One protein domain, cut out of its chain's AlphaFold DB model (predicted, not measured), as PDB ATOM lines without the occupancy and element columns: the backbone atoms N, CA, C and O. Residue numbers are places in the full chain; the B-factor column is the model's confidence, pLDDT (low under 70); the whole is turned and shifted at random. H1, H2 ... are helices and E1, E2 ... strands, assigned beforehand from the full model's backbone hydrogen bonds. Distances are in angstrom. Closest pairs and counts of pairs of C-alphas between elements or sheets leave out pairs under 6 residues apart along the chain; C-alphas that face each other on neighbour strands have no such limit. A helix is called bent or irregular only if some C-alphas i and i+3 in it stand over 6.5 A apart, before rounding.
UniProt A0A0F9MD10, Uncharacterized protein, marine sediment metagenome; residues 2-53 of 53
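Overview. This is residues 2 to 53 of the 53 residues of an uncharacterized protein of marine sediment metagenome (UniProt A0A0F9MD10). A long unnamed stretch, residues 2 to 17, leads into a small hairpin of two short strands, E1 and E2, and a single helix, H1, stands free at the other end. The 52 printed residues hold E1, E2 and H1 in that order, a mixed class with only 22 residues in named elements. The whole is extended, with a radius of gyration of the C-alphas of 15.7 A, and spans 45 by 26 by 21 A.

Along the chain. Find C-alpha 18 at (-11.202, 38.701, -3.396), where E1, residues 18 to 20, begins; E2 is residues 27 to 29, and each strand covers 6.7 A. H1, residues 36 to 51, runs 22.1 A to C-alpha 51 at (-5.231, 61.816, 11.655). It is neither bent nor irregular, but only just: C-alphas 37 and 40 are 6.1 A apart.

Arrangement. E1 and E2 form an antiparallel hairpin at 154 degrees; look for N 19 and O 28, 2.8 A apart, within hydrogen-bond range. E1 and H1 are apart. In H1, 10 of 12 O i to N i+4 pairs are within range.

Size, cuts and confidence. C-alphas 2 and 53, the two farthest apart, are separated by 47.6 A. The printed part has no cut, and both links are short. Confidence is under 70 at residues 2 to 8, 14 to 15 and 53.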
ATOM      1  N   ARG A   2     -11.510  18.389   6.651       45.34
ATOM      2  CA  ARG A   2     -12.387  19.019   5.647       45.34
ATOM      3  C   ARG A   2     -11.718  20.331   5.252       45.34
ATOM      4  O   ARG A   2     -11.610  21.222   6.085       45.34
ATOM      5  N   PHE A   3     -11.199  20.391   4.033       52.56
ATOM      6  CA  PHE A   3     -10.785  21.645   3.418       52.56
ATOM      7  C   PHE A   3     -12.073  22.328   2.956       52.56
ATOM      8  O   PHE A   3     -12.688  21.883   1.990       52.56
ATOM      9  N   ASP A   4     -12.549  23.317   3.711       51.59
ATOM     10  CA  ASP A   4     -13.703  24.125   3.311       51.59
ATOM     11  C   ASP A   4     -13.263  25.065   2.183       51.59
ATOM     12  O   ASP A   4     -12.844  26.195   2.412       51.59
ATOM     13  N   ASN A   5     -13.336  24.575   0.945       59.88
ATOM     14  CA  ASN A   5     -13.093  25.352  -0.271       59.88
ATOM     15  C   ASN A   5     -14.342  26.171  -0.650       59.88
ATOM     16  O   ASN A   5     -14.768  26.191  -1.801       59.88
ATOM     17  N   TYR A   6     -14.958  26.873   0.308       63.47
ATOM     18  CA  TYR A   6     -16.045  27.816  -0.004       63.47
ATOM     19  C   TYR A   6     -15.580  28.987  -0.883       63.47
ATOM     20  O   TYR A   6     -16.408  29.741  -1.381       63.47
ATOM     21  N   ASP A   7     -14.277  29.119  -1.127       64.00
ATOM     22  CA  ASP A   7     -13.738  30.050  -2.113       64.00
ATOM     23  C   ASP A   7     -13.880  29.529  -3.556       64.00
ATOM     24  O   ASP A   7     -13.872  30.342  -4.483       64.00
ATOM     25  N   ASP A   8     -14.093  28.216  -3.763       66.94
ATOM     26  CA  ASP A   8     -14.251  27.548  -5.074       66.94
ATOM     27  C   ASP A   8     -15.660  27.660  -5.689       66.94
ATOM     28  O   ASP A   8     -15.847  27.343  -6.868       66.94
ATOM     29  N   ILE A   9     -16.618  28.298  -5.011       73.62
ATOM     30  CA  ILE A   9     -17.974  28.534  -5.556       73.62
ATOM     31  C   ILE A   9     -18.209  29.934  -6.161       73.62
ATOM     32  O   ILE A   9     -19.216  30.141  -6.831       73.62
ATOM     33  N   TRP A  10     -17.301  30.891  -5.959       71.88
ATOM     34  CA  TRP A  10     -17.432  32.270  -6.448       71.88
ATOM     35  C   TRP A  10     -16.904  32.502  -7.876       71.88
ATOM     36  O   TRP A  10     -15.740  32.240  -8.172       71.88
ATOM     37  N   ASP A  11     -17.738  33.068  -8.751       78.25
ATOM     38  CA  ASP A  11     -17.386  33.399 -10.143       78.25
ATOM     39  C   ASP A  11     -16.577  34.708 -10.245       78.25
ATOM     40  O   ASP A  11     -17.061  35.742 -10.700       78.25
ATOM     41  N   VAL A  12     -15.343  34.687  -9.741       75.56
ATOM     42  CA  VAL A  12     -14.394  35.809  -9.808       75.56
ATOM     43  C   VAL A  12     -13.041  35.330 -10.307       75.56
ATOM     44  O   VAL A  12     -12.610  34.221  -9.997       75.56
ATOM     45  N   LYS A  13     -12.324  36.164 -11.064       75.56
ATOM     46  CA  LYS A  13     -11.012  35.786 -11.627       75.56
ATOM     47  C   LYS A  13      -9.881  35.807 -10.604       75.56
ATOM     48  O   LYS A  13      -8.831  35.212 -10.822       75.56
ATOM     49  N   THR A  14     -10.079  36.499  -9.489       69.25
ATOM     50  CA  THR A  14      -9.039  36.806  -8.497       69.25
ATOM     51  C   THR A  14      -9.084  35.840  -7.316       69.25
ATOM     52  O   THR A  14      -9.079  36.233  -6.164       69.25
ATOM     53  N   ARG A  15      -9.156  34.532  -7.566       69.44
ATOM     54  CA  ARG A  15      -9.221  33.524  -6.491       69.44
ATOM     55  C   ARG A  15      -7.806  33.176  -6.020       69.44
ATOM     56  O   ARG A  15      -6.954  32.949  -6.880       69.44
ATOM     57  N   PRO A  16      -7.520  33.119  -4.705       73.19
ATOM     58  CA  PRO A  16      -8.413  33.345  -3.555       73.19
ATOM     59  C   PRO A  16      -8.543  34.824  -3.137       73.19
ATOM     60  O   PRO A  16      -9.332  35.161  -2.262       73.19
ATOM     61  N   HIS A  17      -7.777  35.726  -3.743       70.25
ATOM     62  CA  HIS A  17      -7.693  37.141  -3.389       70.25
ATOM     63  C   HIS A  17      -8.907  37.962  -3.864       70.25
ATOM     64  O   HIS A  17      -8.857  38.680  -4.855       70.25
ATOM     65  N   HIS A  18     -10.015  37.889  -3.138       81.38
ATOM     66  CA  HIS A  18     -11.202  38.701  -3.396       81.38
ATOM     67  C   HIS A  18     -11.765  39.250  -2.081       81.38
ATOM     68  O   HIS A  18     -11.457  38.758  -0.995       81.38
ATOM     69  N   PHE A  19     -12.554  40.317  -2.154       80.62
ATOM     70  CA  PHE A  19     -13.176  40.916  -0.978       80.62
ATOM     71  C   PHE A  19     -14.581  40.363  -0.770       80.62
ATOM     72  O   PHE A  19     -15.403  40.364  -1.688       80.62
ATOM     73  N   HIS A  20     -14.883  39.989   0.472       81.31
ATOM     74  CA  HIS A  20     -16.243  39.699   0.909       81.31
ATOM     75  C   HIS A  20     -16.864  40.949   1.517       81.31
ATOM     76  O   HIS A  20     -16.393  41.464   2.537       81.31
ATOM     77  N   VAL A  21     -17.952  41.433   0.923       80.06
ATOM     78  CA  VAL A  21     -18.680  42.551   1.516       80.06
ATOM     79  C   VAL A  21     -19.556  42.016   2.646       80.06
ATOM     80  O   VAL A  21     -20.417  41.161   2.452       80.06
ATOM     81  N   ARG A  22     -19.333  42.509   3.868       79.00
ATOM     82  CA  ARG A  22     -20.042  42.028   5.062       79.00
ATOM     83  C   ARG A  22     -21.564  42.135   4.873       79.00
ATOM     84  O   ARG A  22     -22.063  43.205   4.541       79.00
ATOM     85  N   ARG A  23     -22.292  41.049   5.179       78.81
ATOM     86  CA  ARG A  23     -23.764  40.895   5.028       78.81
ATOM     87  C   ARG A  23     -24.280  40.864   3.585       78.81
ATOM     88  O   ARG A  23     -25.492  40.820   3.401       78.81
ATOM     89  N   LEU A  24     -23.404  40.843   2.588       74.94
ATOM     90  CA  LEU A  24     -23.786  40.610   1.203       74.94
ATOM     91  C   LEU A  24     -23.232  39.259   0.753       74.94
ATOM     92  O   LEU A  24     -22.150  38.853   1.165       74.94
ATOM     93  N   GLN A  25     -23.972  38.568  -0.111       77.00
ATOM     94  CA  GLN A  25     -23.469  37.390  -0.832       77.00
ATOM     95  C   GLN A  25     -22.662  37.798  -2.077       77.00
ATOM     96  O   GLN A  25     -22.512  37.013  -3.005       77.00
ATOM     97  N   SER A  26     -22.195  39.046  -2.134       78.38
ATOM     98  CA  SER A  26     -21.393  39.555  -3.236       78.38
ATOM     99  C   SER A  26     -19.910  39.498  -2.902       78.38
ATOM    100  O   SER A  26     -19.475  39.744  -1.772       78.38
ATOM    101  N   VAL A  27     -19.140  39.204  -3.940       80.50
ATOM    102  CA  VAL A  27     -17.684  39.180  -3.935       80.50
ATOM    103  C   VAL A  27     -17.166  40.242  -4.895       80.50
ATOM    104  O   VAL A  27     -17.781  40.502  -5.930       80.50
ATOM    105  N   VAL A  28     -16.059  40.889  -4.539       81.31
ATOM    106  CA  VAL A  28     -15.401  41.897  -5.383       81.31
ATOM    107  C   VAL A  28     -13.989  41.435  -5.688       81.31
ATOM    108  O   VAL A  28     -13.263  41.031  -4.783       81.31
ATOM    109  N   GLU A  29     -13.595  41.510  -6.954       83.25
ATOM    110  CA  GLU A  29     -12.267  41.082  -7.378       83.25
ATOM    111  C   GLU A  29     -11.150  41.905  -6.711       83.25
ATOM    112  O   GLU A  29     -11.243  43.131  -6.632       83.25
ATOM    113  N   SER A  30     -10.076  41.244  -6.259       82.00
ATOM    114  CA  SER A  30      -8.854  41.905  -5.781       82.00
ATOM    115  C   SER A  30      -7.634  41.355  -6.527       82.00
ATOM    116  O   SER A  30      -7.008  40.389  -6.097       82.00
ATOM    117  N   PRO A  31      -7.248  41.951  -7.669       80.44
ATOM    118  CA  PRO A  31      -6.211  41.393  -8.541       80.44
ATOM    119  C   PRO A  31      -4.793  41.420  -7.954       80.44
ATOM    120  O   PRO A  31      -3.864  40.985  -8.626       80.44
ATOM    121  N   MET A  32      -4.610  41.921  -6.724       77.00
ATOM    122  CA  MET A  32      -3.317  42.016  -6.029       77.00
ATOM    123  C   MET A  32      -2.212  42.669  -6.878       77.00
ATOM    124  O   MET A  32      -1.033  42.381  -6.711       77.00
ATOM    125  N   SER A  33      -2.583  43.584  -7.775       84.19
ATOM    126  CA  SER A  33      -1.677  44.259  -8.710       84.19
ATOM    127  C   SER A  33      -1.006  45.503  -8.115       84.19
ATOM    128  O   SER A  33      -0.700  46.440  -8.851       84.19
ATOM    129  N   GLY A  34      -0.863  45.561  -6.790       82.44
ATOM    130  CA  GLY A  34      -0.251  46.699  -6.109       82.44
ATOM    131  C   GLY A  34       1.265  46.717  -6.300       82.44
ATOM    132  O   GLY A  34       1.905  45.666  -6.294       82.44
ATOM    133  N   GLU A  35       1.845  47.907  -6.435       93.25
ATOM    134  CA  GLU A  35       3.290  48.122  -6.492       93.25
ATOM    135  C   GLU A  35       3.741  48.772  -5.174       93.25
ATOM    136  O   GLU A  35       3.394  49.923  -4.905       93.25
ATOM    137  N   PRO A  36       4.480  48.054  -4.304       92.19
ATOM    138  CA  PRO A  36       4.778  48.545  -2.962       92.19
ATOM    139  C   PRO A  36       5.522  49.881  -2.923       92.19
ATOM    140  O   PRO A  36       5.250  50.690  -2.035       92.19
ATOM    141  N   ASN A  37       6.442  50.139  -3.856       95.44
ATOM    142  CA  ASN A  37       7.250  51.361  -3.826       95.44
ATOM    143  C   ASN A  37       6.445  52.612  -4.216       95.44
ATOM    144  O   ASN A  37       6.791  53.715  -3.798       95.44
ATOM    145  N   HIS A  38       5.361  52.446  -4.968       93.94
ATOM    146  CA  HIS A  38       4.444  53.488  -5.405       93.94
ATOM    147  C   HIS A  38       3.242  53.621  -4.461       93.94
ATOM    148  O   HIS A  38       2.909  54.724  -4.020       93.94
ATOM    149  N   ASP A  39       2.604  52.506  -4.102       93.38
ATOM    150  CA  ASP A  39       1.311  52.505  -3.414       93.38
ATOM    151  C   ASP A  39       1.434  52.718  -1.900       93.38
ATOM    152  O   ASP A  39       0.590  53.392  -1.297       93.38
ATOM    153  N   ILE A  40       2.495  52.205  -1.262       95.00
ATOM    154  CA  ILE A  40       2.701  52.371   0.186       95.00
ATOM    155  C   ILE A  40       2.922  53.843   0.568       95.00
ATOM    156  O   ILE A  40       2.267  54.302   1.509       95.00
ATOM    157  N   PRO A  41       3.748  54.640  -0.144       97.38
ATOM    158  CA  PRO A  41       3.852  56.073   0.134       97.38
ATOM    159  C   PRO A  41       2.513  56.820   0.036       97.38
ATOM    160  O   PRO A  41       2.218  57.679   0.872       97.38
ATOM    161  N   ILE A  42       1.671  56.477  -0.948       96.31
ATOM    162  CA  ILE A  42       0.338  57.078  -1.121       96.31
ATOM    163  C   ILE A  42      -0.569  56.721   0.060       96.31
ATOM    164  O   ILE A  42      -1.266  57.592   0.593       96.31
ATOM    165  N   LEU A  43      -0.555  55.456   0.485       94.06
ATOM    166  CA  LEU A  43      -1.312  54.987   1.642       94.06
ATOM    167  C   LEU A  43      -0.898  55.731   2.917       94.06
ATOM    168  O   LEU A  43      -1.759  56.258   3.622       94.06
ATOM    169  N   LEU A  44       0.408  55.830   3.184       97.00
ATOM    170  CA  LEU A  44       0.939  56.540   4.350       97.00
ATOM    171  C   LEU A  44       0.491  58.001   4.371       97.00
ATOM    172  O   LEU A  44       0.023  58.480   5.404       97.00
ATOM    173  N   LYS A  45       0.561  58.693   3.227       97.00
ATOM    174  CA  LYS A  45       0.079  60.075   3.109       97.00
ATOM    175  C   LYS A  45      -1.393  60.196   3.510       97.00
ATOM    176  O   LYS A  45      -1.728  61.039   4.336       97.00
ATOM    177  N   LYS A  46      -2.262  59.324   2.985       96.62
ATOM    178  CA  LYS A  46      -3.701  59.338   3.306       96.62
ATOM    179  C   LYS A  46      -3.974  59.096   4.791       96.62
ATOM    180  O   LYS A  46      -4.827  59.770   5.364       96.62
ATOM    181  N   ILE A  47      -3.257  58.157   5.411       96.50
ATOM    182  CA  ILE A  47      -3.393  57.865   6.845       96.50
ATOM    183  C   ILE A  47      -2.986  59.090   7.666       96.50
ATOM    184  O   ILE A  47      -3.756  59.539   8.514       96.50
ATOM    185  N   LEU A  48      -1.822  59.675   7.377       97.06
ATOM    186  CA  LEU A  48      -1.338  60.868   8.076       97.06
ATOM    187  C   LEU A  48      -2.298  62.056   7.926       97.06
ATOM    188  O   LEU A  48      -2.542  62.762   8.901       97.06
ATOM    189  N   ASP A  49      -2.873  62.256   6.742       97.00
ATOM    190  CA  ASP A  49      -3.858  63.314   6.498       97.00
ATOM    191  C   ASP A  49      -5.180  63.062   7.243       97.00
ATOM    192  O   ASP A  49      -5.810  64.010   7.709       97.00
ATOM    193  N   SER A  50      -5.595  61.799   7.402       94.88
ATOM    194  CA  SER A  50      -6.812  61.447   8.150       94.88
ATOM    195  C   SER A  50      -6.703  61.680   9.658       94.88
ATOM    196  O   SER A  50      -7.715  61.953  10.289       94.88
ATOM    197  N   ILE A  51      -5.491  61.606  10.220       94.31
ATOM    198  CA  ILE A  51      -5.231  61.816  11.655       94.31
ATOM    199  C   ILE A  51      -5.165  63.313  12.001       94.31
ATOM    200  O   ILE A  51      -5.389  63.696  13.144       94.31
ATOM    201  N   LYS A  52      -4.839  64.171  11.027       81.56
ATOM    202  CA  LYS A  52      -4.744  65.630  11.215       81.56
ATOM    203  C   LYS A  52      -6.099  66.354  11.178       81.56
ATOM    204  O   LYS A  52      -6.115  67.564  11.397       81.56
ATOM    205  N   LYS A  53      -7.185  65.656  10.840       57.75
ATOM    206  CA  LYS A  53      -8.562  66.173  10.863       57.75
ATOM    207  C   LYS A  53      -9.210  65.921  12.213       57.75
ATOM    208  O   LYS A  53      -9.979  66.811  12.630       57.75
TER     209      LYS A  53